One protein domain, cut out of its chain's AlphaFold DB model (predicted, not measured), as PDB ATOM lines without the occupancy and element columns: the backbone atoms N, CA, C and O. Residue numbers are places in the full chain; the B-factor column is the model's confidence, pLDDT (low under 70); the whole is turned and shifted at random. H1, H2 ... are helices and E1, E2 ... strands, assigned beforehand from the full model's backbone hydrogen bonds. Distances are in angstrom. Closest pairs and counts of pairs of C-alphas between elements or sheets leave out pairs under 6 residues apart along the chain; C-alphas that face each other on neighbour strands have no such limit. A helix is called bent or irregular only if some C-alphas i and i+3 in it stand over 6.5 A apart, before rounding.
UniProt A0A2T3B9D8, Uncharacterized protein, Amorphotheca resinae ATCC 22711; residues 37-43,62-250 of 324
ATOM      1  N   ILE A  37      90.821  29.568  87.467       48.75
ATOM      2  CA  ILE A  37      91.108  30.859  86.835       48.75
ATOM      3  C   ILE A  37      92.189  31.519  87.682       48.75
ATOM      4  O   ILE A  37      91.903  32.197  88.667       48.75
ATOM      5  N   ARG A  38      93.452  31.290  87.321       50.31
ATOM      6  CA  ARG A  38      94.573  31.978  87.958       50.31
ATOM      7  C   ARG A  38      94.834  33.256  87.174       50.31
ATOM      8  O   ARG A  38      95.410  33.221  86.086       50.31
ATOM      9  N   ASN A  39      94.417  34.392  87.729       52.28
ATOM     10  CA  ASN A  39      95.071  35.644  87.372       52.28
ATOM     11  C   ASN A  39      96.512  35.513  87.851       52.28
ATOM     12  O   ASN A  39      96.770  35.460  89.054       52.28
ATOM     13  N   ILE A  40      97.447  35.394  86.910       51.88
ATOM     14  CA  ILE A  40      98.864  35.517  87.231       51.88
ATOM     15  C   ILE A  40      99.114  37.022  87.349       51.88
ATOM     16  O   ILE A  40      99.643  37.657  86.436       51.88
ATOM     17  N   ASP A  41      98.581  37.615  88.421       46.31
ATOM     18  CA  ASP A  41      98.757  39.032  88.693       46.31
ATOM     19  C   ASP A  41     100.244  39.341  88.874       46.31
ATOM     20  O   ASP A  41     101.052  38.491  89.249       46.31
ATOM     21  N   GLN A  42     100.566  40.568  88.472       42.81
ATOM     22  CA  GLN A  42     101.878  41.072  88.087       42.81
ATOM     23  C   GLN A  42     103.042  40.556  88.947       42.81
ATOM     24  O   GLN A  42     102.916  40.505  90.170       42.81
ATOM     25  N   PRO A  43     104.212  40.259  88.337       37.31
ATOM     26  CA  PRO A  43     105.400  39.955  89.122       37.31
ATOM     27  C   PRO A  43     105.636  41.105  90.095       37.31
ATOM     28  O   PRO A  43     105.437  42.273  89.731       37.31
ATOM     29  N   GLY A  62     120.458  42.611  65.940       36.69
ATOM     30  CA  GLY A  62     120.614  43.291  67.218       36.69
ATOM     31  C   GLY A  62     119.355  44.047  67.664       36.69
ATOM     32  O   GLY A  62     119.469  44.942  68.495       36.69
ATOM     33  N   ILE A  63     118.165  43.754  67.111       43.19
ATOM     34  CA  ILE A  63     116.925  44.493  67.423       43.19
ATOM     35  C   ILE A  63     116.034  43.677  68.355       43.19
ATOM     36  O   ILE A  63     115.624  42.566  68.015       43.19
ATOM     37  N   ALA A  64     115.670  44.249  69.507       50.53
ATOM     38  CA  ALA A  64     114.753  43.626  70.456       50.53
ATOM     39  C   ALA A  64     113.442  43.208  69.762       50.53
ATOM     40  O   ALA A  64     112.677  44.033  69.258       50.53
ATOM     41  N   LYS A  65     113.191  41.892  69.720       58.31
ATOM     42  CA  LYS A  65     112.024  41.296  69.052       58.31
ATOM     43  C   LYS A  65     110.721  41.671  69.759       58.31
ATOM     44  O   LYS A  65     109.699  41.784  69.092       58.31
ATOM     45  N   TYR A  66     110.768  41.903  71.061       66.81
ATOM     46  CA  TYR A  66     109.621  42.233  71.898       66.81
ATOM     47  C   TYR A  66     109.944  43.449  72.761       66.81
ATOM     48  O   TYR A  66     111.095  43.601  73.184       66.81
ATOM     49  N   SER A  67     108.948  44.290  73.039       72.19
ATOM     50  CA  SER A  67     109.066  45.340  74.054       72.19
ATOM     51  C   SER A  67     109.287  44.724  75.442       72.19
ATOM     52  O   SER A  67     108.990  43.549  75.665       72.19
ATOM     53  N   THR A  68     109.770  45.510  76.402       75.56
ATOM     54  CA  THR A  68     109.938  45.047  77.791       75.56
ATOM     55  C   THR A  68     108.628  44.504  78.376       75.56
ATOM     56  O   THR A  68     108.628  43.481  79.058       75.56
ATOM     57  N   GLU A  69     107.494  45.137  78.064       74.94
ATOM     58  CA  GLU A  69     106.171  44.684  78.512       74.94
ATOM     59  C   GLU A  69     105.760  43.353  77.867       74.94
ATOM     60  O   GLU A  69     105.244  42.467  78.550       74.94
ATOM     61  N   GLU A  70     106.025  43.180  76.570       74.25
ATOM     62  CA  GLU A  70     105.767  41.925  75.854       74.25
ATOM     63  C   GLU A  70     106.629  40.787  76.411       74.25
ATOM     64  O   GLU A  70     106.122  39.699  76.668       74.25
ATOM     65  N   GLN A  71     107.913  41.037  76.673       73.19
ATOM     66  CA  GLN A  71     108.805  40.043  77.277       73.19
ATOM     67  C   GLN A  71     108.355  39.652  78.682       73.19
ATOM     68  O   GLN A  71     108.338  38.466  79.011       73.19
ATOM     69  N   LYS A  72     107.943  40.629  79.499       76.88
ATOM     70  CA  LYS A  72     107.377  40.385  80.830       76.88
ATOM     71  C   LYS A  72     106.152  39.472  80.735       76.88
ATOM     72  O   LYS A  72     106.104  38.453  81.417       76.88
ATOM     73  N   ALA A  73     105.219  39.771  79.828       78.50
ATOM     74  CA  ALA A  73     104.036  38.942  79.595       78.50
ATOM     75  C   ALA A  73     104.394  37.521  79.118       78.50
ATOM     76  O   ALA A  73     103.829  36.546  79.612       78.50
ATOM     77  N   LEU A  74     105.356  37.383  78.200       75.81
ATOM     78  CA  LEU A  74     105.838  36.081  77.727       75.81
ATOM     79  C   LEU A  74     106.449  35.241  78.852       75.81
ATOM     80  O   LEU A  74     106.146  34.055  78.942       75.81
ATOM     81  N   ARG A  75     107.269  35.840  79.725       75.19
ATOM     82  CA  ARG A  75     107.864  35.151  80.884       75.19
ATOM     83  C   ARG A  75     106.805  34.696  81.878       75.19
ATOM     84  O   ARG A  75     106.870  33.568  82.360       75.19
ATOM     85  N   THR A  76     105.822  35.550  82.156       80.06
ATOM     86  CA  THR A  76     104.693  35.214  83.028       80.06
ATOM     87  C   THR A  76     103.899  34.033  82.469       80.06
ATOM     88  O   THR A  76     103.613  33.094  83.206       80.06
ATOM     89  N   LEU A  77     103.595  34.032  81.166       81.50
ATOM     90  CA  LEU A  77     102.909  32.905  80.526       81.50
ATOM     91  C   LEU A  77     103.755  31.638  80.531       81.50
ATOM     92  O   LEU A  77     103.229  30.574  80.830       81.50
ATOM     93  N   ALA A  78     105.044  31.745  80.215       77.12
ATOM     94  CA  ALA A  78     105.943  30.601  80.194       77.12
ATOM     95  C   ALA A  78     106.032  29.928  81.565       77.12
ATOM     96  O   ALA A  78     105.828  28.725  81.656       77.12
ATOM     97  N   SER A  79     106.240  30.721  82.619       77.50
ATOM     98  CA  SER A  79     106.313  30.224  83.998       77.50
ATOM     99  C   SER A  79     104.977  29.625  84.442       77.50
ATOM    100  O   SER A  79     104.938  28.531  84.988       77.50
ATOM    101  N   GLY A  80     103.859  30.294  84.139       82.81
ATOM    102  CA  GLY A  80     102.532  29.784  84.481       82.81
ATOM    103  C   GLY A  80     102.150  28.505  83.734       82.81
ATOM    104  O   GLY A  80     101.399  27.698  84.268       82.81
ATOM    105  N   ILE A  81     102.644  28.310  82.508       84.19
ATOM    106  CA  ILE A  81     102.496  27.043  81.782       84.19
ATOM    107  C   ILE A  81     103.396  25.980  82.414       84.19
ATOM    108  O   ILE A  81     102.912  24.882  82.648       84.19
ATOM    109  N   ASP A  82     104.659  26.299  82.709       80.31
ATOM    110  CA  ASP A  82     105.643  25.383  83.308       80.31
ATOM    111  C   ASP A  82     105.163  24.793  84.636       80.31
ATOM    112  O   ASP A  82     105.184  23.580  84.805       80.31
ATOM    113  N   GLU A  83     104.587  25.618  85.512       83.25
ATOM    114  CA  GLU A  83     103.983  25.174  86.778       83.25
ATOM    115  C   GLU A  83     102.821  24.177  86.611       83.25
ATOM    116  O   GLU A  83     102.437  23.512  87.573       83.25
ATOM    117  N   LEU A  84     102.220  24.095  85.420       85.88
ATOM    118  CA  LEU A  84     101.116  23.180  85.129       85.88
ATOM    119  C   LEU A  84     101.579  21.863  84.505       85.88
ATOM    120  O   LEU A  84     100.746  20.965  84.376       85.88
ATOM    121  N   LEU A  85     102.836  21.754  84.067       82.44
ATOM    122  CA  LEU A  85     103.336  20.584  83.347       82.44
ATOM    123  C   LEU A  85     103.982  19.555  84.273       82.44
ATOM    124  O   LEU A  85     104.613  19.894  85.266       82.44
ATOM    125  N   ASP A  86     103.862  18.291  83.872       81.75
ATOM    126  CA  ASP A  86     104.522  17.143  84.492       81.75
ATOM    127  C   ASP A  86     105.576  16.558  83.521       81.75
ATOM    128  O   ASP A  86     105.476  16.721  82.301       81.75
ATOM    129  N   ASP A  87     106.564  15.812  84.030       77.00
ATOM    130  CA  ASP A  87     107.673  15.233  83.236       77.00
ATOM    131  C   ASP A  87     107.218  14.306  82.081       77.00
ATOM    132  O   ASP A  87     107.954  14.071  81.117       77.00
ATOM    133  N   GLY A  88     105.997  13.768  82.165       76.31
ATOM    134  CA  GLY A  88     105.372  12.896  81.165       76.31
ATOM    135  C   GLY A  88     104.596  13.624  80.061       76.31
ATOM    136  O   GLY A  88     103.967  12.966  79.218       76.31
ATOM    137  N   ASP A  89     104.609  14.955  80.055       81.75
ATOM    138  CA  ASP A  89     103.774  15.762  79.175       81.75
ATOM    139  C   ASP A  89     104.369  15.976  77.789       81.75
ATOM    140  O   ASP A  89     105.576  16.129  77.578       81.75
ATOM    141  N   VAL A  90     103.474  16.067  76.807       80.50
ATOM    142  CA  VAL A  90     103.807  16.588  75.482       80.50
ATOM    143  C   VAL A  90     102.947  17.797  75.175       80.50
ATOM    144  O   VAL A  90     101.721  17.718  75.189       80.50
ATOM    145  N   VAL A  91     103.611  18.903  74.837       79.75
ATOM    146  CA  VAL A  91     102.969  20.187  74.562       79.75
ATOM    147  C   VAL A  91     102.854  20.428  73.059       79.75
ATOM    148  O   VAL A  91     103.851  20.416  72.331       79.75
ATOM    149  N   PHE A  92     101.639  20.715  72.596       80.19
ATOM    150  CA  PHE A  92     101.375  21.228  71.255       80.19
ATOM    151  C   PHE A  92     100.833  22.650  71.324       80.19
ATOM    152  O   PHE A  92      99.816  22.919  71.963       80.19
ATOM    153  N   PHE A  93     101.458  23.550  70.573       78.12
ATOM    154  CA  PHE A  93     100.920  24.888  70.361       78.12
ATOM    155  C   PHE A  93      99.887  24.871  69.237       78.12
ATOM    156  O   PHE A  93     100.176  24.456  68.108       78.12
ATOM    157  N   VAL A  94      98.682  25.335  69.549       76.19
ATOM    158  CA  VAL A  94      97.539  25.393  68.640       76.19
ATOM    159  C   VAL A  94      97.422  26.791  68.032       76.19
ATOM    160  O   VAL A  94      97.632  27.808  68.691       76.19
ATOM    161  N   GLY A  95      97.096  26.848  66.741       70.75
ATOM    162  CA  GLY A  95      96.881  28.107  66.032       70.75
ATOM    163  C   GLY A  95      98.120  29.007  66.036       70.75
ATOM    164  O   GLY A  95      99.205  28.599  65.626       70.75
ATOM    165  N   ASN A  96      97.937  30.254  66.468       69.81
ATOM    166  CA  ASN A  96      98.990  31.271  66.486       69.81
ATOM    167  C   ASN A  96      99.751  31.335  67.819       69.81
ATOM    168  O   ASN A  96     100.703  32.103  67.926       69.81
ATOM    169  N   SER A  97      99.362  30.561  68.834       68.00
ATOM    170  CA  SER A  97     100.039  30.573  70.140       68.00
ATOM    171  C   SER A  97     101.534  30.242  70.019       68.00
ATOM    172  O   SER A  97     102.381  30.895  70.626       68.00
ATOM    173  N   GLY A  98     101.876  29.308  69.128       64.06
ATOM    174  CA  GLY A  98     103.247  28.850  68.919       64.06
ATOM    175  C   GLY A  98     104.186  29.888  68.311       64.06
ATOM    176  O   GLY A  98     105.392  29.706  68.391       64.06
ATOM    177  N   SER A  99     103.697  30.983  67.716       61.66
ATOM    178  CA  SER A  99     104.596  31.983  67.116       61.66
ATOM    179  C   SER A  99     105.235  32.924  68.133       61.66
ATOM    180  O   SER A  99     106.276  33.510  67.836       61.66
ATOM    181  N   TYR A 100     104.619  33.098  69.303       67.38
ATOM    182  CA  TYR A 100     105.137  33.976  70.354       67.38
ATOM    183  C   TYR A 100     105.523  33.213  71.621       67.38
ATOM    184  O   TYR A 100     106.503  33.590  72.259       67.38
ATOM    185  N   LEU A 101     104.838  32.106  71.933       69.62
ATOM    186  CA  LEU A 101     105.155  31.285  73.101       69.62
ATOM    187  C   LEU A 101     106.309  30.316  72.879       69.62
ATOM    188  O   LEU A 101     106.882  29.883  73.859       69.62
ATOM    189  N   ILE A 102     106.707  29.990  71.645       61.72
ATOM    190  CA  ILE A 102     107.823  29.049  71.469       61.72
ATOM    191  C   ILE A 102     109.150  29.584  72.010       61.72
ATOM    192  O   ILE A 102     109.911  28.808  72.565       61.72
ATOM    193  N   ASN A 103     109.417  30.893  71.898       58.59
ATOM    194  CA  ASN A 103     110.716  31.450  72.295       58.59
ATOM    195  C   ASN A 103     111.065  31.150  73.763       58.59
ATOM    196  O   ASN A 103     112.175  30.681  73.987       58.59
ATOM    197  N   PRO A 104     110.168  31.352  74.755       58.41
ATOM    198  CA  PRO A 104     110.484  30.945  76.119       58.41
ATOM    199  C   PRO A 104     110.790  29.446  76.243       58.41
ATOM    200  O   PRO A 104     111.669  29.090  77.016       58.41
ATOM    201  N   PHE A 105     110.134  28.583  75.463       59.28
ATOM    202  CA  PHE A 105     110.291  27.124  75.548       59.28
ATOM    203  C   PHE A 105     111.439  26.542  74.710       59.28
ATOM    204  O   PHE A 105     111.813  25.399  74.933       59.28
ATOM    205  N   ASP A 106     112.009  27.307  73.775       51.41
ATOM    206  CA  ASP A 106     113.213  26.934  73.012       51.41
ATOM    207  C   ASP A 106     114.513  27.256  73.778       51.41
ATOM    208  O   ASP A 106     115.608  26.894  73.341       51.41
ATOM    209  N   THR A 107     114.423  27.936  74.927       46.78
ATOM    210  CA  THR A 107     115.584  28.146  75.801       46.78
ATOM    211  C   THR A 107     115.906  26.863  76.570       46.78
ATOM    212  O   THR A 107     115.015  26.156  77.034       46.78
ATOM    213  N   THR A 108     117.198  26.570  76.755       42.03
ATOM    214  CA  THR A 108     117.724  25.361  77.429       42.03
ATOM    215  C   THR A 108     117.212  25.143  78.857       42.03
ATOM    216  O   THR A 108     117.449  24.082  79.430       42.03
ATOM    217  N   LYS A 109     116.520  26.132  79.434       41.47
ATOM    218  CA  LYS A 109     115.970  26.110  80.788       41.47
ATOM    219  C   LYS A 109     114.668  25.314  80.909       41.47
ATOM    220  O   LYS A 109     114.411  24.770  81.976       41.47
ATOM    221  N   TYR A 110     113.865  25.224  79.850       44.75
ATOM    222  CA  TYR A 110     112.579  24.528  79.903       44.75
ATOM    223  C   TYR A 110     112.688  23.232  79.100       44.75
ATOM    224  O   TYR A 110     112.852  23.250  77.884       44.75
ATOM    225  N   HIS A 111     112.582  22.077  79.762       44.22
ATOM    226  CA  HIS A 111     112.640  20.743  79.138       44.22
ATOM    227  C   HIS A 111     111.413  20.414  78.262       44.22
ATOM    228  O   HIS A 111     111.122  19.254  77.951       44.22
ATOM    229  N   MET A 112     110.683  21.434  77.827       44.72
ATOM    230  CA  MET A 112     109.497  21.289  77.015       44.72
ATOM    231  C   MET A 112     109.922  21.090  75.572       44.72
ATOM    232  O   MET A 112     110.388  22.012  74.909       44.72
ATOM    233  N   LYS A 113     109.709  19.886  75.035       41.22
ATOM    234  CA  LYS A 113     109.718  19.710  73.577       41.22
ATOM    235  C   LYS A 113     108.457  20.377  73.030       41.22
ATOM    236  O   LYS A 113     107.467  19.704  72.756       41.22
ATOM    237  N   ALA A 114     108.491  21.702  72.946       40.53
ATOM    238  CA  ALA A 114     107.534  22.504  72.223       40.53
ATOM    239  C   ALA A 114     107.508  21.978  70.792       40.53
ATOM    240  O   ALA A 114     108.493  22.073  70.062       40.53
ATOM    241  N   ILE A 115     106.397  21.376  70.390       38.81
ATOM    242  CA  ILE A 115     106.188  21.022  68.994       38.81
ATOM    243  C   ILE A 115     105.317  22.127  68.411       38.81
ATOM    244  O   ILE A 115     104.089  22.103  68.572       38.81
ATOM    245  N   PRO A 116     105.919  23.149  67.776       40.91
ATOM    246  CA  PRO A 116     105.150  24.173  67.098       40.91
ATOM    247  C   PRO A 116     104.419  23.527  65.926       40.91
ATOM    248  O   PRO A 116     105.021  23.202  64.902       40.91
ATOM    249  N   ASN A 117     103.097  23.398  66.015       40.00
ATOM    250  CA  ASN A 117     102.304  23.141  64.822       40.00
ATOM    251  C   ASN A 117     101.987  24.476  64.135       40.00
ATOM    252  O   ASN A 117     100.845  24.929  64.069       40.00
ATOM    253  N   SER A 118     103.028  25.124  63.607       36.34
ATOM    254  CA  SER A 118     102.960  26.431  62.934       36.34
ATOM    255  C   SER A 118     102.129  26.429  61.638       36.34
ATOM    256  O   SER A 118     101.971  27.470  61.003       36.34
ATOM    257  N   LYS A 119     101.531  25.290  61.251       36.56
ATOM    258  CA  LYS A 119     100.564  25.188  60.142       36.56
ATOM    259  C   LYS A 119      99.096  25.154  60.598       36.56
ATOM    260  O   LYS A 119      98.197  25.125  59.754       36.56
ATOM    261  N   ALA A 120      98.822  25.227  61.904       37.56
ATOM    262  CA  ALA A 120      97.478  25.093  62.476       37.56
ATOM    263  C   ALA A 120      96.504  26.240  62.201       37.56
ATOM    264  O   ALA A 120      95.301  26.037  62.363       37.56
ATOM    265  N   LYS A 121      96.950  27.399  61.693       37.12
ATOM    266  CA  LYS A 121      96.004  28.450  61.279       37.12
ATOM    267  C   LYS A 121      95.017  27.939  60.216       37.12
ATOM    268  O   LYS A 121      93.849  28.309  60.252       37.12
ATOM    269  N   LYS A 122      95.449  27.022  59.334       42.03
ATOM    270  CA  LYS A 122      94.555  26.335  58.383       42.03
ATOM    271  C   LYS A 122      93.675  25.293  59.094       42.03
ATOM    272  O   LYS A 122      92.466  25.344  58.943       42.03
ATOM    273  N   TYR A 123      94.251  24.437  59.944       38.91
ATOM    274  CA  TYR A 123      93.558  23.333  60.640       38.91
ATOM    275  C   TYR A 123      92.482  23.752  61.661       38.91
ATOM    276  O   TYR A 123      91.581  22.969  61.950       38.91
ATOM    277  N   GLY A 124      92.565  24.972  62.195       37.25
ATOM    278  CA  GLY A 124      91.573  25.551  63.106       37.25
ATOM    279  C   GLY A 124      90.538  26.459  62.436       37.25
ATOM    280  O   GLY A 124      89.682  27.003  63.129       37.25
ATOM    281  N   THR A 125      90.616  26.663  61.113       45.06
ATOM    282  CA  THR A 125      89.614  27.457  60.390       45.06
ATOM    283  C   THR A 125      88.329  26.633  60.268       45.06
ATOM    284  O   THR A 125      88.390  25.521  59.734       45.06
ATOM    285  N   PRO A 126      87.165  27.138  60.719       39.47
ATOM    286  CA  PRO A 126      85.891  26.456  60.517       39.47
ATOM    287  C   PRO A 126      85.704  26.076  59.040       39.47
ATOM    288  O   PRO A 126      85.727  26.940  58.166       39.47
ATOM    289  N   GLY A 127      85.574  24.776  58.762       42.50
ATOM    290  CA  GLY A 127      85.390  24.240  57.408       42.50
ATOM    291  C   GLY A 127      86.660  23.803  56.667       42.50
ATOM    292  O   GLY A 127      86.551  23.232  55.585       42.50
ATOM    293  N   TYR A 128      87.859  24.000  57.221       49.31
ATOM    294  CA  TYR A 128      89.077  23.465  56.611       49.31
ATOM    295  C   TYR A 128      89.205  21.956  56.866       49.31
ATOM    296  O   TYR A 128      89.284  21.507  58.010       49.31
ATOM    297  N   ILE A 129      89.276  21.174  55.786       55.56
ATOM    298  CA  ILE A 129      89.530  19.733  55.832       55.56
ATOM    299  C   ILE A 129      90.967  19.492  55.341       55.56
ATOM    300  O   ILE A 129      91.274  19.796  54.185       55.56
ATOM    301  N   PRO A 130      91.872  18.963  56.186       64.50
ATOM    302  CA  PRO A 130      93.198  18.545  55.752       64.50
ATOM    303  C   PRO A 130      93.115  17.577  54.566       64.50
ATOM    304  O   PRO A 130      92.335  16.626  54.593       64.50
ATOM    305  N   THR A 131      93.979  17.729  53.564       75.38
ATOM    306  CA  THR A 131      94.150  16.654  52.579       75.38
ATOM    307  C   THR A 131      94.831  15.456  53.237       75.38
ATOM    308  O   THR A 131      95.690  15.625  54.107       75.38
ATOM    309  N   ARG A 132      94.518  14.238  52.775       79.75
ATOM    310  CA  ARG A 132      95.162  13.006  53.260       79.75
ATOM    311  C   ARG A 132      96.692  13.096  53.211       79.75
ATOM    312  O   ARG A 132      97.344  12.920  54.231       79.75
ATOM    313  N   LYS A 133      97.261  13.518  52.074       77.00
ATOM    314  CA  LYS A 133      98.712  13.758  51.907       77.00
ATOM    315  C   LYS A 133      99.267  14.827  52.865       77.00
ATOM    316  O   LYS A 133     100.448  14.823  53.212       77.00
ATOM    317  N   GLY A 134      98.448  15.798  53.268       74.44
ATOM    318  CA  GLY A 134      98.801  16.768  54.305       74.44
ATOM    319  C   GLY A 134      98.947  16.110  55.675       74.44
ATOM    320  O   GLY A 134      99.948  16.339  56.350       74.44
ATOM    321  N   LEU A 135      97.986  15.263  56.046       77.25
ATOM    322  CA  LEU A 135      97.984  14.520  57.307       77.25
ATOM    323  C   LEU A 135      99.074  13.450  57.367       77.25
ATOM    324  O   LEU A 135      99.703  13.311  58.407       77.25
ATOM    325  N   GLU A 136      99.367  12.770  56.257       79.06
ATOM    326  CA  GLU A 136     100.500  11.834  56.154       79.06
ATOM    327  C   GLU A 136     101.820  12.534  56.473       79.06
ATOM    328  O   GLU A 136     102.574  12.090  57.332       79.06
ATOM    329  N   ARG A 137     102.070  13.695  55.855       75.56
ATOM    330  CA  ARG A 137     103.278  14.480  56.143       75.56
ATOM    331  C   ARG A 137     103.310  14.991  57.580       75.56
ATOM    332  O   ARG A 137     104.389  15.086  58.159       75.56
ATOM    333  N   TYR A 138     102.157  15.358  58.140       73.56
ATOM    334  CA  TYR A 138     102.062  15.784  59.536       73.56
ATOM    335  C   TYR A 138     102.374  14.629  60.496       73.56
ATOM    336  O   TYR A 138     103.112  14.814  61.464       73.56
ATOM    337  N   TRP A 139     101.890  13.426  60.186       81.50
ATOM    338  CA  TRP A 139     102.247  12.210  60.897       81.50
ATOM    339  C   TRP A 139     103.749  11.934  60.832       81.50
ATOM    340  O   TRP A 139     104.404  11.903  61.867       81.50
ATOM    341  N   GLU A 140     104.307  11.810  59.630       79.44
ATOM    342  CA  GLU A 140     105.703  11.408  59.417       79.44
ATOM    343  C   GLU A 140     106.707  12.375  60.050       79.44
ATOM    344  O   GLU A 140     107.718  11.947  60.599       79.44
ATOM    345  N   LYS A 141     106.441  13.684  59.978       73.81
ATOM    346  CA  LYS A 141     107.403  14.700  60.425       73.81
ATOM    347  C   LYS A 141     107.253  15.104  61.881       73.81
ATOM    348  O   LYS A 141     108.199  15.647  62.440       73.81
ATOM    349  N   ILE A 142     106.059  14.950  62.449       71.75
ATOM    350  CA  ILE A 142     105.723  15.580  63.726       71.75
ATOM    351  C   ILE A 142     105.073  14.577  64.672       71.75
ATOM    352  O   ILE A 142     105.653  14.252  65.708       71.75
ATOM    353  N   VAL A 143     103.877  14.088  64.339       78.94
ATOM    354  CA  VAL A 143     103.074  13.310  65.296       78.94
ATOM    355  C   VAL A 143     103.712  11.951  65.579       78.94
ATOM    356  O   VAL A 143     103.882  11.604  66.741       78.94
ATOM    357  N   GLY A 144     104.101  11.208  64.544       80.69
ATOM    358  CA  GLY A 144     104.684   9.873  64.660       80.69
ATOM    359  C   GLY A 144     105.930   9.850  65.549       80.69
ATOM    360  O   GLY A 144     105.883   9.199  66.591       80.69
ATOM    361  N   PRO A 145     107.001  10.600  65.218       77.62
ATOM    362  CA  PRO A 145     108.209  10.655  66.048       77.62
ATOM    363  C   PRO A 145     107.904  11.036  67.502       77.62
ATOM    364  O   PRO A 145     108.366  10.395  68.441       77.62
ATOM    365  N   THR A 146     107.026  12.020  67.703       73.81
ATOM    366  CA  THR A 146     106.650  12.482  69.044       73.81
ATOM    367  C   THR A 146     105.942  11.405  69.856       73.81
ATOM    368  O   THR A 146     106.325  11.147  70.996       73.81
ATOM    369  N   LEU A 147     104.894  10.806  69.284       78.94
ATOM    370  CA  LEU A 147     104.009   9.881  69.986       78.94
ATOM    371  C   LEU A 147     104.620   8.484  70.158       78.94
ATOM    372  O   LEU A 147     104.245   7.772  71.086       78.94
ATOM    373  N   LEU A 148     105.540   8.082  69.276       78.12
ATOM    374  CA  LEU A 148     106.124   6.737  69.275       78.12
ATOM    375  C   LEU A 148     107.418   6.636  70.090       78.12
ATOM    376  O   LEU A 148     107.689   5.596  70.698       78.12
ATOM    377  N   GLU A 149     108.237   7.686  70.109       70.81
ATOM    378  CA  GLU A 149     109.560   7.614  70.740       70.81
ATOM    379  C   GLU A 149     109.482   7.789  72.257       70.81
ATOM    380  O   GLU A 149     110.246   7.161  72.999       70.81
ATOM    381  N   LYS A 150     108.519   8.588  72.721       68.50
ATOM    382  CA  LYS A 150     108.393   9.002  74.116       68.50
ATOM    383  C   LYS A 150     107.373   8.187  74.897       68.50
ATOM    384  O   LYS A 150     106.345   7.754  74.378       68.50
ATOM    385  N   GLN A 151     107.625   8.041  76.193       78.12
ATOM    386  CA  GLN A 151     106.567   7.720  77.137       78.12
ATOM    387  C   GLN A 151     105.778   9.004  77.402       78.12
ATOM    388  O   GLN A 151     106.320   9.950  77.953       78.12
ATOM    389  N   ILE A 152     104.529   9.038  76.939       81.00
ATOM    390  CA  ILE A 152     103.625  10.179  77.111       81.00
ATOM    391  C   ILE A 152     102.535   9.775  78.093       81.00
ATOM    392  O   ILE A 152     101.945   8.694  77.939       81.00
ATOM    393  N   GLU A 153     102.268  10.645  79.061       85.50
ATOM    394  CA  GLU A 153     101.207  10.496  80.061       85.50
ATOM    395  C   GLU A 153      99.968  11.319  79.703       85.50
ATOM    396  O   GLU A 153      98.847  10.811  79.793       85.50
ATOM    397  N   ARG A 154     100.161  12.548  79.212       89.00
ATOM    398  CA  ARG A 154      99.087  13.416  78.709       89.00
ATOM    399  C   ARG A 154      99.577  14.357  77.608       89.00
ATOM    400  O   ARG A 154     100.769  14.619  77.451       89.00
ATOM    401  N   ILE A 155      98.628  14.844  76.814       89.69
ATOM    402  CA  ILE A 155      98.852  15.854  75.777       89.69
ATOM    403  C   ILE A 155      98.326  17.199  76.277       89.69
ATOM    404  O   ILE A 155      97.139  17.331  76.576       89.69
ATOM    405  N   ILE A 156      99.187  18.210  76.309       89.31
ATOM    406  CA  ILE A 156      98.818  19.578  76.660       89.31
ATOM    407  C   ILE A 156      98.746  20.413  75.389       89.31
ATOM    408  O   ILE A 156      99.707  20.541  74.637       89.31
ATOM    409  N   LEU A 157      97.575  20.973  75.126       89.44
ATOM    410  CA  LEU A 157      97.351  21.938  74.067       89.44
ATOM    411  C   LEU A 157      97.478  23.329  74.672       89.44
ATOM    412  O   LEU A 157      96.807  23.631  75.652       89.44
ATOM    413  N   VAL A 158      98.307  24.180  74.082       86.75
ATOM    414  CA  VAL A 158      98.381  25.597  74.441       86.75
ATOM    415  C   VAL A 158      97.775  26.386  73.296       86.75
ATOM    416  O   VAL A 158      98.211  26.252  72.155       86.75
ATOM    417  N   ASP A 159      96.756  27.190  73.573       87.19
ATOM    418  CA  ASP A 159      96.134  28.052  72.567       87.19
ATOM    419  C   ASP A 159      95.859  29.435  73.143       87.19
ATOM    420  O   ASP A 159      95.779  29.619  74.351       87.19
ATOM    421  N   HIS A 160      95.681  30.402  72.255       83.25
ATOM    422  CA  HIS A 160      95.072  31.682  72.564       83.25
ATOM    423  C   HIS A 160      93.759  31.765  71.784       83.25
ATOM    424  O   HIS A 160      93.674  32.368  70.705       83.25
ATOM    425  N   SER A 161      92.741  31.075  72.309       73.75
ATOM    426  CA  SER A 161      91.444  30.925  71.655       73.75
ATOM    427  C   SER A 161      90.341  31.619  72.434       73.75
ATOM    428  O   SER A 161      90.135  31.374  73.620       73.75
ATOM    429  N   GLY A 162      89.570  32.450  71.731       76.88
ATOM    430  CA  GLY A 162      88.323  32.996  72.264       76.88
ATOM    431  C   GLY A 162      87.105  32.092  72.047       76.88
ATOM    432  O   GLY A 162      86.078  32.339  72.669       76.88
ATOM    433  N   SER A 163      87.189  31.101  71.146       80.50
ATOM    434  CA  SER A 163      86.034  30.302  70.702       80.50
ATOM    435  C   SER A 163      86.192  28.784  70.843       80.50
ATOM    436  O   SER A 163      85.246  28.060  70.546       80.50
ATOM    437  N   GLY A 164      87.388  28.286  71.178       80.12
ATOM    438  CA  GLY A 164      87.696  26.852  71.281       80.12
ATOM    439  C   GLY A 164      87.759  26.094  69.945       80.12
ATOM    440  O   GLY A 164      88.278  24.982  69.885       80.12
ATOM    441  N   GLN A 165      87.301  26.691  68.840       79.69
ATOM    442  CA  GLN A 165      87.205  26.029  67.530       79.69
ATOM    443  C   GLN A 165      88.564  25.584  66.976       79.69
ATOM    444  O   GLN A 165      88.672  24.518  66.372       79.69
ATOM    445  N   SER A 166      89.606  26.386  67.202       75.56
ATOM    446  CA  SER A 166      90.982  26.067  66.819       75.56
ATOM    447  C   SER A 166      91.494  24.805  67.512       75.56
ATOM    448  O   SER A 166      92.148  23.977  66.877       75.56
ATOM    449  N   VAL A 167      91.136  24.624  68.783       82.06
ATOM    450  CA  VAL A 167      91.502  23.467  69.607       82.06
ATOM    451  C   VAL A 167      90.759  22.217  69.145       82.06
ATOM    452  O   VAL A 167      91.387  21.182  68.920       82.06
ATOM    453  N   ASP A 168      89.449  22.317  68.907       80.75
ATOM    454  CA  ASP A 168      88.645  21.200  68.393       80.75
ATOM    455  C   ASP A 168      89.127  20.743  66.999       80.75
ATOM    456  O   ASP A 168      89.288  19.543  66.743       80.75
ATOM    457  N   GLY A 169      89.421  21.695  66.105       78.31
ATOM    458  CA  GLY A 169      89.969  21.416  64.773       78.31
ATOM    459  C   GLY A 169      91.363  20.785  64.823       78.31
ATOM    460  O   GLY A 169      91.652  19.825  64.095       78.31
ATOM    461  N   PHE A 170      92.215  21.258  65.735       82.62
ATOM    462  CA  PHE A 170      93.531  20.672  65.967       82.62
ATOM    463  C   PHE A 170      93.433  19.236  66.486       82.62
ATOM    464  O   PHE A 170      94.066  18.346  65.912       82.62
ATOM    465  N   ARG A 171      92.615  18.984  67.518       85.06
ATOM    466  CA  ARG A 171      92.421  17.634  68.067       85.06
ATOM    467  C   ARG A 171      91.962  16.673  66.981       85.06
ATOM    468  O   ARG A 171      92.538  15.598  66.841       85.06
ATOM    469  N   ARG A 172      90.978  17.064  66.167       82.88
ATOM    470  CA  ARG A 172      90.534  16.246  65.030       82.88
ATOM    471  C   ARG A 172      91.683  15.930  64.071       82.88
ATOM    472  O   ARG A 172      91.868  14.769  63.725       82.88
ATOM    473  N   SER A 173      92.472  16.933  63.693       80.31
ATOM    474  CA  SER A 173      93.613  16.750  62.784       80.31
ATOM    475  C   SER A 173      94.666  15.802  63.360       80.31
ATOM    476  O   SER A 173      95.227  14.987  62.630       80.31
ATOM    477  N   LEU A 174      94.913  15.867  64.670       83.31
ATOM    478  CA  LEU A 174      95.817  14.960  65.371       83.31
ATOM    479  C   LEU A 174      95.303  13.509  65.341       83.31
ATOM    480  O   LEU A 174      96.065  12.594  65.031       83.31
ATOM    481  N   LEU A 175      94.005  13.305  65.588       86.75
ATOM    482  CA  LEU A 175      93.362  11.990  65.498       86.75
ATOM    483  C   LEU A 175      93.381  11.433  64.064       86.75
ATOM    484  O   LEU A 175      93.636  10.244  63.872       86.75
ATOM    485  N   ASP A 176      93.099  12.272  63.060       84.75
ATOM    486  CA  ASP A 176      93.082  11.873  61.645       84.75
ATOM    487  C   ASP A 176      94.506  11.513  61.172       84.75
ATOM    488  O   ASP A 176      94.703  10.503  60.498       84.75
ATOM    489  N   ALA A 177      95.519  12.292  61.571       81.75
ATOM    490  CA  ALA A 177      96.918  12.006  61.254       81.75
ATOM    491  C   ALA A 177      97.397  10.688  61.876       81.75
ATOM    492  O   ALA A 177      98.066   9.910  61.198       81.75
ATOM    493  N   CYS A 178      97.016  10.414  63.128       90.00
ATOM    494  CA  CYS A 178      97.317   9.143  63.788       90.00
ATOM    495  C   CYS A 178      96.699   7.953  63.047       90.00
ATOM    496  O   CYS A 178      97.403   6.992  62.734       90.00
ATOM    497  N   GLN A 179      95.415   8.055  62.684       92.56
ATOM    498  CA  GLN A 179      94.736   7.025  61.897       92.56
ATOM    499  C   GLN A 179      95.499   6.710  60.615       92.56
ATOM    500  O   GLN A 179      95.819   5.556  60.356       92.56
ATOM    501  N   ILE A 180      95.773   7.742  59.816       87.31
ATOM    502  CA  ILE A 180      96.374   7.592  58.492       87.31
ATOM    503  C   ILE A 180      97.796   7.037  58.598       87.31
ATOM    504  O   ILE A 180      98.183   6.171  57.813       87.31
ATOM    505  N   GLY A 181      98.563   7.516  59.576       88.38
ATOM    506  CA  GLY A 181      99.914   7.046  59.834       88.38
ATOM    507  C   GLY A 181      99.973   5.557  60.153       88.38
ATOM    508  O   GLY A 181     100.733   4.820  59.527       88.38
ATOM    509  N   VAL A 182      99.125   5.103  61.077       91.25
ATOM    510  CA  VAL A 182      99.043   3.685  61.450       91.25
ATOM    511  C   VAL A 182      98.428   2.849  60.328       91.25
ATOM    512  O   VAL A 182      98.909   1.754  60.060       91.25
ATOM    513  N   GLU A 183      97.423   3.363  59.617       93.12
ATOM    514  CA  GLU A 183      96.817   2.697  58.457       93.12
ATOM    515  C   GLU A 183      97.847   2.391  57.368       93.12
ATOM    516  O   GLU A 183      97.863   1.283  56.832       93.12
ATOM    517  N   LYS A 184      98.735   3.344  57.072       90.19
ATOM    518  CA  LYS A 184      99.789   3.183  56.066       90.19
ATOM    519  C   LYS A 184     100.780   2.073  56.426       90.19
ATOM    520  O   LYS A 184     101.270   1.392  55.529       90.19
ATOM    521  N   SER A 185     101.070   1.891  57.712       87.88
ATOM    522  CA  SER A 185     102.066   0.923  58.187       87.88
ATOM    523  C   SER A 185     101.471  -0.432  58.589       87.88
ATOM    524  O   SER A 185     102.167  -1.440  58.515       87.88
ATOM    525  N   HIS A 186     100.199  -0.477  59.001       89.44
ATOM    526  CA  HIS A 186      99.587  -1.648  59.649       89.44
ATOM    527  C   HIS A 186      98.154  -1.948  59.179       89.44
ATOM    528  O   HIS A 186      97.496  -2.826  59.736       89.44
ATOM    529  N   GLY A 187      97.647  -1.243  58.165       92.12
ATOM    530  CA  GLY A 187      96.325  -1.464  57.579       92.12
ATOM    531  C   GLY A 187      95.180  -0.695  58.252       92.12
ATOM    532  O   GLY A 187      95.271  -0.224  59.387       92.12
ATOM    533  N   ALA A 188      94.060  -0.576  57.532       92.38
ATOM    534  CA  ALA A 188      92.942   0.309  57.880       92.38
ATOM    535  C   ALA A 188      92.309   0.036  59.255       92.38
ATOM    536  O   ALA A 188      92.005   0.976  59.990       92.38
ATOM    537  N   ALA A 189      92.149  -1.237  59.634       92.19
ATOM    538  CA  ALA A 189      91.570  -1.604  60.928       92.19
ATOM    539  C   ALA A 189      92.423  -1.098  62.107       92.19
ATOM    540  O   ALA A 189      91.890  -0.562  63.080       92.19
ATOM    541  N   ASN A 190      93.750  -1.199  61.987       91.25
ATOM    542  CA  ASN A 190      94.681  -0.720  63.008       91.25
ATOM    543  C   ASN A 190      94.719   0.808  63.067       91.25
ATOM    544  O   ASN A 190      94.751   1.369  64.162       91.25
ATOM    545  N   GLY A 191      94.608   1.486  61.920       92.00
ATOM    546  CA  GLY A 191      94.440   2.939  61.877       92.00
ATOM    547  C   GLY A 191      93.210   3.407  62.657       92.00
ATOM    548  O   GLY A 191      93.299   4.311  63.492       92.00
ATOM    549  N   LEU A 192      92.056   2.770  62.434       93.06
ATOM    550  CA  LEU A 192      90.818   3.121  63.132       93.06
ATOM    551  C   LEU A 192      90.914   2.862  64.645       93.06
ATOM    552  O   LEU A 192      90.487   3.697  65.445       93.06
ATOM    553  N   LYS A 193      91.526   1.743  65.045       92.56
ATOM    554  CA  LYS A 193      91.768   1.421  66.458       92.56
ATOM    555  C   LYS A 193      92.699   2.446  67.116       92.56
ATOM    556  O   LYS A 193      92.383   2.926  68.203       92.56
ATOM    557  N   ALA A 194      93.784   2.842  66.447       90.50
ATOM    558  CA  ALA A 194      94.711   3.862  66.945       90.50
ATOM    559  C   ALA A 194      94.031   5.230  67.115       90.50
ATOM    560  O   ALA A 194      94.230   5.906  68.128       90.50
ATOM    561  N   ARG A 195      93.156   5.615  66.177       93.75
ATOM    562  CA  ARG A 195      92.315   6.813  66.313       93.75
ATOM    563  C   ARG A 195      91.458   6.770  67.571       93.75
ATOM    564  O   ARG A 195      91.428   7.748  68.316       93.75
ATOM    565  N   GLN A 196      90.725   5.675  67.770       93.75
ATOM    566  CA  GLN A 196      89.826   5.524  68.910       93.75
ATOM    567  C   GLN A 196      90.610   5.589  70.224       93.75
ATOM    568  O   GLN A 196      90.259   6.364  71.110       93.75
ATOM    569  N   GLN A 197      91.721   4.860  70.304       91.06
ATOM    570  CA  GLN A 197      92.627   4.883  71.451       91.06
ATOM    571  C   GLN A 197      93.137   6.296  71.759       91.06
ATOM    572  O   GLN A 197      93.047   6.748  72.898       91.06
ATOM    573  N   LEU A 198      93.617   7.032  70.749       91.50
ATOM    574  CA  LEU A 198      94.090   8.405  70.940       91.50
ATOM    575  C   LEU A 198      92.953   9.361  71.335       91.50
ATOM    576  O   LEU A 198      93.188  10.339  72.037       91.50
ATOM    577  N   SER A 199      91.712   9.084  70.924       93.00
ATOM    578  CA  SER A 199      90.554   9.899  71.306       93.00
ATOM    579  C   SER A 199      90.198   9.793  72.795       93.00
ATOM    580  O   SER A 199      89.628  10.739  73.342       93.00
ATOM    581  N   GLU A 200      90.573   8.688  73.440       93.12
ATOM    582  CA  GLU A 200      90.410   8.443  74.878       93.12
ATOM    583  C   GLU A 200      91.642   8.877  75.691       93.12
ATOM    584  O   GLU A 200      91.598   8.900  76.922       93.12
ATOM    585  N   PHE A 201      92.745   9.222  75.017       91.62
ATOM    586  CA  PHE A 201      93.989   9.607  75.668       91.62
ATOM    587  C   PHE A 201      93.848  10.960  76.392       91.62
ATOM    588  O   PHE A 201      93.224  11.872  75.837       91.62
ATOM    589  N   PRO A 202      94.428  11.130  77.600       93.69
ATOM    590  CA  PRO A 202      94.342  12.384  78.338       93.69
ATOM    591  C   PRO A 202      94.890  13.557  77.519       93.69
ATOM    592  O   PRO A 202      96.066  13.594  77.155       93.69
ATOM    593  N   MET A 203      94.016  14.515  77.219       94.25
ATOM    594  CA  MET A 203      94.334  15.711  76.450       94.25
ATOM    595  C   MET A 203      93.660  16.909  77.099       94.25
ATOM    596  O   MET A 203      92.459  16.855  77.363       94.25
ATOM    597  N   TYR A 204      94.414  17.977  77.335       95.25
ATOM    598  CA  TYR A 204      93.932  19.150  78.054       95.25
ATOM    599  C   TYR A 204      94.336  20.451  77.370       95.25
ATOM    600  O   TYR A 204      95.330  20.489  76.653       95.25
ATOM    601  N   LEU A 205      93.575  21.520  77.607       93.69
ATOM    602  CA  LEU A 205      93.874  22.867  77.123       93.69
ATOM    603  C   LEU A 205      94.395  23.759  78.255       93.69
ATOM    604  O   LEU A 205      93.702  23.960  79.250       93.69
ATOM    605  N   VAL A 206      95.550  24.382  78.048       92.19
ATOM    606  CA  VAL A 206      95.952  25.611  78.740       92.19
ATOM    607  C   VAL A 206      95.616  26.779  77.814       92.19
ATOM    608  O   VAL A 206      96.264  26.980  76.785       92.19
ATOM    609  N   ASN A 207      94.548  27.509  78.134       90.88
ATOM    610  CA  ASN A 207      94.076  28.610  77.299       90.88
ATOM    611  C   ASN A 207      94.671  29.928  77.790       90.88
ATOM    612  O   ASN A 207      94.430  30.342  78.923       90.88
ATOM    613  N   VAL A 208      95.413  30.602  76.924       87.69
ATOM    614  CA  VAL A 208      95.931  31.945  77.162       87.69
ATOM    615  C   VAL A 208      94.863  32.956  76.770       87.69
ATOM    616  O   VAL A 208      94.350  32.944  75.650       87.69
ATOM    617  N   ILE A 209      94.543  33.860  77.688       84.69
ATOM    618  CA  ILE A 209      93.523  34.888  77.514       84.69
ATOM    619  C   ILE A 209      94.181  36.249  77.723       84.69
ATOM    620  O   ILE A 209      94.850  36.506  78.721       84.69
ATOM    621  N   ASP A 210      93.990  37.154  76.767       81.31
ATOM    622  CA  ASP A 210      94.346  38.555  76.970       81.31
ATOM    623  C   ASP A 210      93.508  39.138  78.119       81.31
ATOM    624  O   ASP A 210      92.278  39.043  78.077       81.31
ATOM    625  N   ALA A 211      94.135  39.787  79.102       81.56
ATOM    626  CA  ALA A 211      93.426  40.372  80.245       81.56
ATOM    627  C   ALA A 211      92.289  41.321  79.846       81.56
ATOM    628  O   ALA A 211      91.257  41.367  80.511       81.56
ATOM    629  N   SER A 212      92.404  42.007  78.702       75.31
ATOM    630  CA  SER A 212      91.322  42.858  78.194       75.31
ATOM    631  C   SER A 212      90.053  42.089  77.808       75.31
ATOM    632  O   SER A 212      89.025  42.720  77.581       75.31
ATOM    633  N   ARG A 213      90.096  40.756  77.709       72.62
ATOM    634  CA  ARG A 213      88.942  39.887  77.441       72.62
ATOM    635  C   ARG A 213      88.375  39.214  78.686       72.62
ATOM    636  O   ARG A 213      87.273  38.686  78.595       72.62
ATOM    637  N   ALA A 214      89.086  39.243  79.811       67.88
ATOM    638  CA  ALA A 214      88.613  38.639  81.053       67.88
ATOM    639  C   ALA A 214      87.380  39.367  81.630       67.88
ATOM    640  O   ALA A 214      86.565  38.740  82.290       67.88
ATOM    641  N   ASP A 215      87.212  40.658  81.313       62.47
ATOM    642  CA  ASP A 215      86.208  41.556  81.914       62.47
ATOM    643  C   ASP A 215      85.208  42.149  80.889       62.47
ATOM    644  O   ASP A 215      84.625  43.213  81.080       62.47
ATOM    645  N   ARG A 216      85.048  41.527  79.710       62.09
ATOM    646  CA  ARG A 216      84.234  42.090  78.608       62.09
ATOM    647  C   ARG A 216      83.016  41.247  78.252       62.09
ATOM    648  O   ARG A 216      82.996  40.035  78.410       62.09
ATOM    649  N   SER A 217      82.055  41.904  77.596       57.69
ATOM    650  CA  SER A 217      80.805  41.375  77.017       57.69
ATOM    651  C   SER A 217      80.937  40.213  76.015       57.69
ATOM    652  O   SER A 217      79.934  39.761  75.464       57.69
ATOM    653  N   ARG A 218      82.155  39.732  75.735       65.12
ATOM    654  CA  ARG A 218      82.420  38.580  74.870       65.12
ATOM    655  C   ARG A 218      83.084  37.485  75.702       65.12
ATOM    656  O   ARG A 218      84.311  37.503  75.811       65.12
ATOM    657  N   PRO A 219      82.303  36.558  76.279       75.69
ATOM    658  CA  PRO A 219      82.858  35.486  77.089       75.69
ATOM    659  C   PRO A 219      83.784  34.606  76.247       75.69
ATOM    660  O   PRO A 219      83.533  34.366  75.063       75.69
ATOM    661  N   VAL A 220      84.861  34.123  76.865       81.75
ATOM    662  CA  VAL A 220      85.708  33.085  76.275       81.75
ATOM    663  C   VAL A 220      84.925  31.778  76.276       81.75
ATOM    664  O   VAL A 220      84.497  31.314  77.332       81.75
ATOM    665  N   ILE A 221      84.724  31.209  75.089       85.31
ATOM    666  CA  ILE A 221      83.993  29.955  74.907       85.31
ATOM    667  C   ILE A 221      84.999  28.807  74.900       85.31
ATOM    668  O   ILE A 221      85.940  28.804  74.102       85.31
ATOM    669  N   ASP A 222      84.776  27.835  75.778       88.06
ATOM    670  CA  ASP A 222      85.627  26.655  75.888       88.06
ATOM    671  C   ASP A 222      85.419  25.691  74.705       88.06
ATOM    672  O   ASP A 222      84.316  25.606  74.147       88.06
ATOM    673  N   PRO A 223      86.467  24.961  74.285       87.50
ATOM    674  CA  PRO A 223      86.340  23.924  73.263       87.50
ATOM    675  C   PRO A 223      85.396  22.803  73.706       87.50
ATOM    676  O   PRO A 223      85.265  22.496  74.891       87.50
ATOM    677  N   LYS A 224      84.767  22.132  72.741       89.56
ATOM    678  CA  LYS A 224      83.798  21.062  73.035       89.56
ATOM    679  C   LYS A 224      84.462  19.719  73.303       89.56
ATOM    680  O   LYS A 224      83.874  18.864  73.961       89.56
ATOM    681  N   THR A 225      85.640  19.492  72.728       86.06
ATOM    682  CA  THR A 225      86.256  18.158  72.663       86.06
ATOM    683  C   THR A 225      87.484  17.990  73.549       86.06
ATOM    684  O   THR A 225      87.993  16.874  73.656       86.06
ATOM    685  N   VAL A 226      87.952  19.068  74.183       90.38
ATOM    686  CA  VAL A 226      89.143  19.077  75.044       90.38
ATOM    687  C   VAL A 226      88.806  19.768  76.366       90.38
ATOM    688  O   VAL A 226      88.409  20.926  76.337       90.38
ATOM    689  N   PRO A 227      88.948  19.114  77.529       94.56
ATOM    690  CA  PRO A 227      88.785  19.790  78.813       94.56
ATOM    691  C   PRO A 227      89.844  20.883  79.012       94.56
ATOM    692  O   PRO A 227      91.013  20.707  78.668       94.56
ATOM    693  N   VAL A 228      89.439  22.001  79.610       93.50
ATOM    694  CA  VAL A 228      90.353  23.087  79.982       93.50
ATOM    695  C   VAL A 228      91.030  22.742  81.304       93.50
ATOM    696  O   VAL A 228      90.349  22.526  82.300       93.50
ATOM    697  N   LEU A 229      92.362  22.674  81.298       92.81
ATOM    698  CA  LEU A 229      93.186  22.517  82.497       92.81
ATOM    699  C   LEU A 229      93.323  23.846  83.235       92.81
ATOM    700  O   LEU A 229      93.133  23.901  84.443       92.81
ATOM    701  N   ALA A 230      93.634  24.914  82.499       91.19
ATOM    702  CA  ALA A 230      93.805  26.243  83.068       91.19
ATOM    703  C   ALA A 230      93.463  27.339  82.059       91.19
ATOM    704  O   ALA A 230      93.640  27.180  80.845       91.19
ATOM    705  N   LYS A 231      93.011  28.478  82.588       91.25
ATOM    706  CA  LYS A 231      92.880  29.739  81.856       91.25
ATOM    707  C   LYS A 231      93.907  30.710  82.421       91.25
ATOM    708  O   LYS A 231      93.771  31.144  83.560       91.25
ATOM    709  N   LEU A 232      94.941  31.000  81.638       87.31
ATOM    710  CA  LEU A 232      96.004  31.916  82.029       87.31
ATOM    711  C   LEU A 232      95.727  33.285  81.435       87.31
ATOM    712  O   LEU A 232      95.733  33.459  80.214       87.31
ATOM    713  N   THR A 233      95.507  34.254  82.307       85.00
ATOM    714  CA  THR A 233      95.282  35.637  81.906       85.00
ATOM    715  C   THR A 233      96.575  36.429  82.062       85.00
ATOM    716  O   THR A 233      97.203  36.378  83.116       85.00
ATOM    717  N   THR A 234      96.991  37.168  81.030       81.12
ATOM    718  CA  THR A 234      98.131  38.092  81.144       81.12
ATOM    719  C   THR A 234      97.966  39.347  80.290       81.12
ATOM    720  O   THR A 234      97.118  39.425  79.392       81.12
ATOM    721  N   GLY A 235      98.853  40.308  80.536       73.38
ATOM    722  CA  GLY A 235      98.958  41.552  79.793       73.38
ATOM    723  C   GLY A 235      97.872  42.561  80.160       73.38
ATOM    724  O   GLY A 235      97.223  42.481  81.195       73.38
ATOM    725  N   GLY A 236      97.698  43.546  79.289       74.25
ATOM    726  CA  GLY A 236      96.691  44.594  79.392       74.25
ATOM    727  C   GLY A 236      96.607  45.338  78.064       74.25
ATOM    728  O   GLY A 236      97.483  45.186  77.216       74.25
ATOM    729  N   ARG A 237      95.541  46.117  77.838       79.44
ATOM    730  CA  ARG A 237      95.385  46.941  76.619       79.44
ATOM    731  C   ARG A 237      95.618  46.170  75.304       79.44
ATOM    732  O   ARG A 237      96.211  46.713  74.379       79.44
ATOM    733  N   ASN A 238      95.115  44.934  75.199       74.69
ATOM    734  CA  ASN A 238      95.204  44.108  73.987       74.69
ATOM    735  C   ASN A 238      96.622  43.572  73.670       74.69
ATOM    736  O   ASN A 238      96.866  43.165  72.535       74.69
ATOM    737  N   LEU A 239      97.551  43.573  74.636       78.88
ATOM    738  CA  LEU A 239      98.950  43.162  74.453       78.88
ATOM    739  C   LEU A 239      99.104  41.744  73.880       78.88
ATOM    740  O   LEU A 239      99.816  41.549  72.897       78.88
ATOM    741  N   VAL A 240      98.414  40.750  74.442       73.81
ATOM    742  CA  VAL A 240      98.519  39.357  73.976       73.81
ATOM    743  C   VAL A 240      97.910  39.222  72.586       73.81
ATOM    744  O   VAL A 240      98.512  38.624  71.696       73.81
ATOM    745  N   ASN A 241      96.760  39.855  72.352       71.56
ATOM    746  CA  ASN A 241      96.141  39.898  71.025       71.56
ATOM    747  C   ASN A 241      97.059  40.549  69.967       71.56
ATOM    748  O   ASN A 241      97.021  40.148  68.800       71.56
ATOM    749  N   VAL A 242      97.872  41.541  70.350       70.50
ATOM    750  CA  VAL A 242      98.880  42.160  69.473       70.50
ATOM    751  C   VAL A 242      99.997  41.163  69.160       70.50
ATOM    752  O   VAL A 242     100.282  40.946  67.980       70.50
ATOM    753  N   MET A 243     100.539  40.476  70.173       68.19
ATOM    754  CA  MET A 243     101.592  39.460  70.001       68.19
ATOM    755  C   MET A 243     101.161  38.271  69.117       68.19
ATOM    756  O   MET A 243     101.983  37.690  68.408       68.19
ATOM    757  N   VAL A 244      99.869  37.927  69.111       64.19
ATOM    758  CA  VAL A 244      99.271  36.846  68.296       64.19
ATOM    759  C   VAL A 244      99.244  37.177  66.792       64.19
ATOM    760  O   VAL A 244      99.055  36.284  65.957       64.19
ATOM    761  N   GLY A 245      99.453  38.445  66.419       53.03
ATOM    762  CA  GLY A 245      99.559  38.862  65.024       53.03
ATOM    763  C   GLY A 245      98.214  38.939  64.295       53.03
ATOM    764  O   GLY A 245      97.969  38.196  63.340       53.03
ATOM    765  N   GLY A 246      97.330  39.843  64.730       45.50
ATOM    766  CA  GLY A 246      96.159  40.251  63.937       45.50
ATOM    767  C   GLY A 246      96.548  40.923  62.605       45.50
ATOM    768  O   GLY A 246      97.718  41.212  62.374       45.50
ATOM    769  N   GLU A 247      95.571  41.227  61.740       33.91
ATOM    770  CA  GLU A 247      95.751  41.803  60.381       33.91
ATOM    771  C   GLU A 247      96.592  43.096  60.303       33.91
ATOM    772  O   GLU A 247      96.972  43.518  59.215       33.91
ATOM    773  N   ARG A 248      96.909  43.722  61.443       34.72
ATOM    774  CA  ARG A 248      97.727  44.939  61.550       34.72
ATOM    775  C   ARG A 248      99.134  44.714  62.110       34.72
ATOM    776  O   ARG A 248      99.859  45.683  62.307       34.72
ATOM    777  N   HIS A 249      99.536  43.474  62.384       37.88
ATOM    778  CA  HIS A 249     100.889  43.203  62.857       37.88
ATOM    779  C   HIS A 249     101.854  43.121  61.658       37.88
ATOM    780  O   HIS A 249     101.622  42.322  60.751       37.88
ATOM    781  N   PRO A 250     102.963  43.888  61.633       35.41
ATOM    782  CA  PRO A 250     103.898  43.923  60.497       35.41
ATOM    783  C   PRO A 250     104.663  42.603  60.294       35.41
ATOM    784  O   PRO A 250     105.409  42.443  59.327       35.41
TER     785      PRO A 250
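Overview. This is residues 37 to 43 and 62 to 250 of the 324 residues of an uncharacterized protein of Amorphotheca resinae ATCC 22711 (UniProt A0A2T3B9D8). A strongly twisted parallel sheet of five strands has H1 lying over one face, while the long helical hairpin of H5 and H6 reaches out beyond the sheet and makes one end of the longest axis. H4 crosses H5, and the short helices H7 and H8 are at the far end of the sheet. The printed part has 196 residues with eight named helices and five named strands, in the order E1 H1 E2 H2 H3 H4 E3 H5 H6 E4 H7 E5 H8; the sheet's order is E1 E5 E4 E3 E2, and the class is mixed, helices and strands. The whole is compact, with a radius of gyration of the C-alphas of 17.0 A and spans of 52 by 37 by 34 A.

Along the chain. E1, residues 37 to 39, begins at C-alpha 37 (91.108, 30.859, 86.835). H1 is residues 68 to 82, 20.9 A long, E2 89 to 93, H2 98 to 105, H3 120 to 123, and H4 132 to 149, 23.3 A. E3 is residues 154 to 159, 16.1 A; H5, 165 to 186, 31.3 A, begins at C-alpha 165 (87.205, 26.029, 67.530). H6 is residues 188 to 200, 19.0 A, E4 203 to 210, 22.8 A, H7 211 to 214, and E5 228 to 234, 16.9 A. H8, residues 239 to 243, ends at C-alpha 243 (101.592, 39.460, 70.001).

Arrangement. E1 and E5 are parallel neighbours with no N and O within hydrogen-bond range. E5 and E4 have N 232 and O 207 at 2.8 A, E4 and E3 N 206 and O 157 at 2.8 A, E3 and E2 N 92 and O 156 at 2.8 A. Strand-helix-strand units, parallel neighbours with helices between, are E2, H2 H3 H4, E3; E3, H5 H6, E4; and E4, H7, E5, the last two right-handed crossovers. H1 and H2 are on one face, making two layers; H1, at a height of 8.5 A over the sheet, runs along the strands. With residues 74 to 78 H1 touches H2, about perpendicular at 73 degrees, the closest C-alphas being those of Ala 78 and Pro 104, 6.1 A. With residues 70 to 73 it touches H8, closest at Glu 70 and Leu 239, 7.1 A between C-alphas. H5, H7 and H8 only graze the sheet. The hub H5 touches H3, closest C-alphas Tyr 123 and Gly 169 at 5.8 A, and H4, about perpendicular at 83 degrees, closest C-alphas Leu 135 and Ala 177 at 4.8 A. H5 and H6 form a helical hairpin, opposite ways at a steep tilt of 35.4 degrees, only just past shallow, closest C-alphas Gln 179 and Gly 191 at 4.1 A. H4 is only just irregular, C-alphas 141 and 144 being 7.0 A apart, with a kink of 45 degrees near residue 139. Each O i to N i+4 pair is within range in H1, H5, H6 and H8, against 12 of 14 in H4 and 0 of 4 in H2, which has 1 of 5 O i to N i+3 pairs; H3 and H7 are too short for an O i to N i+4 pair.

Size, cuts and confidence. The C-alphas farthest apart, of Gly 62 and Ala 189, are 53.8 A apart. Residues 44 to 61 are not printed, with 26.9 A between C-alphas 43 and 62. The links H2 to H3 and H7 to E5 are long. Mean pLDDT of the printed part is 72.8; residues 37 to 43, 62 to 66, 96 to 130, 150, 214 to 218 and 243 to 250 are under 70.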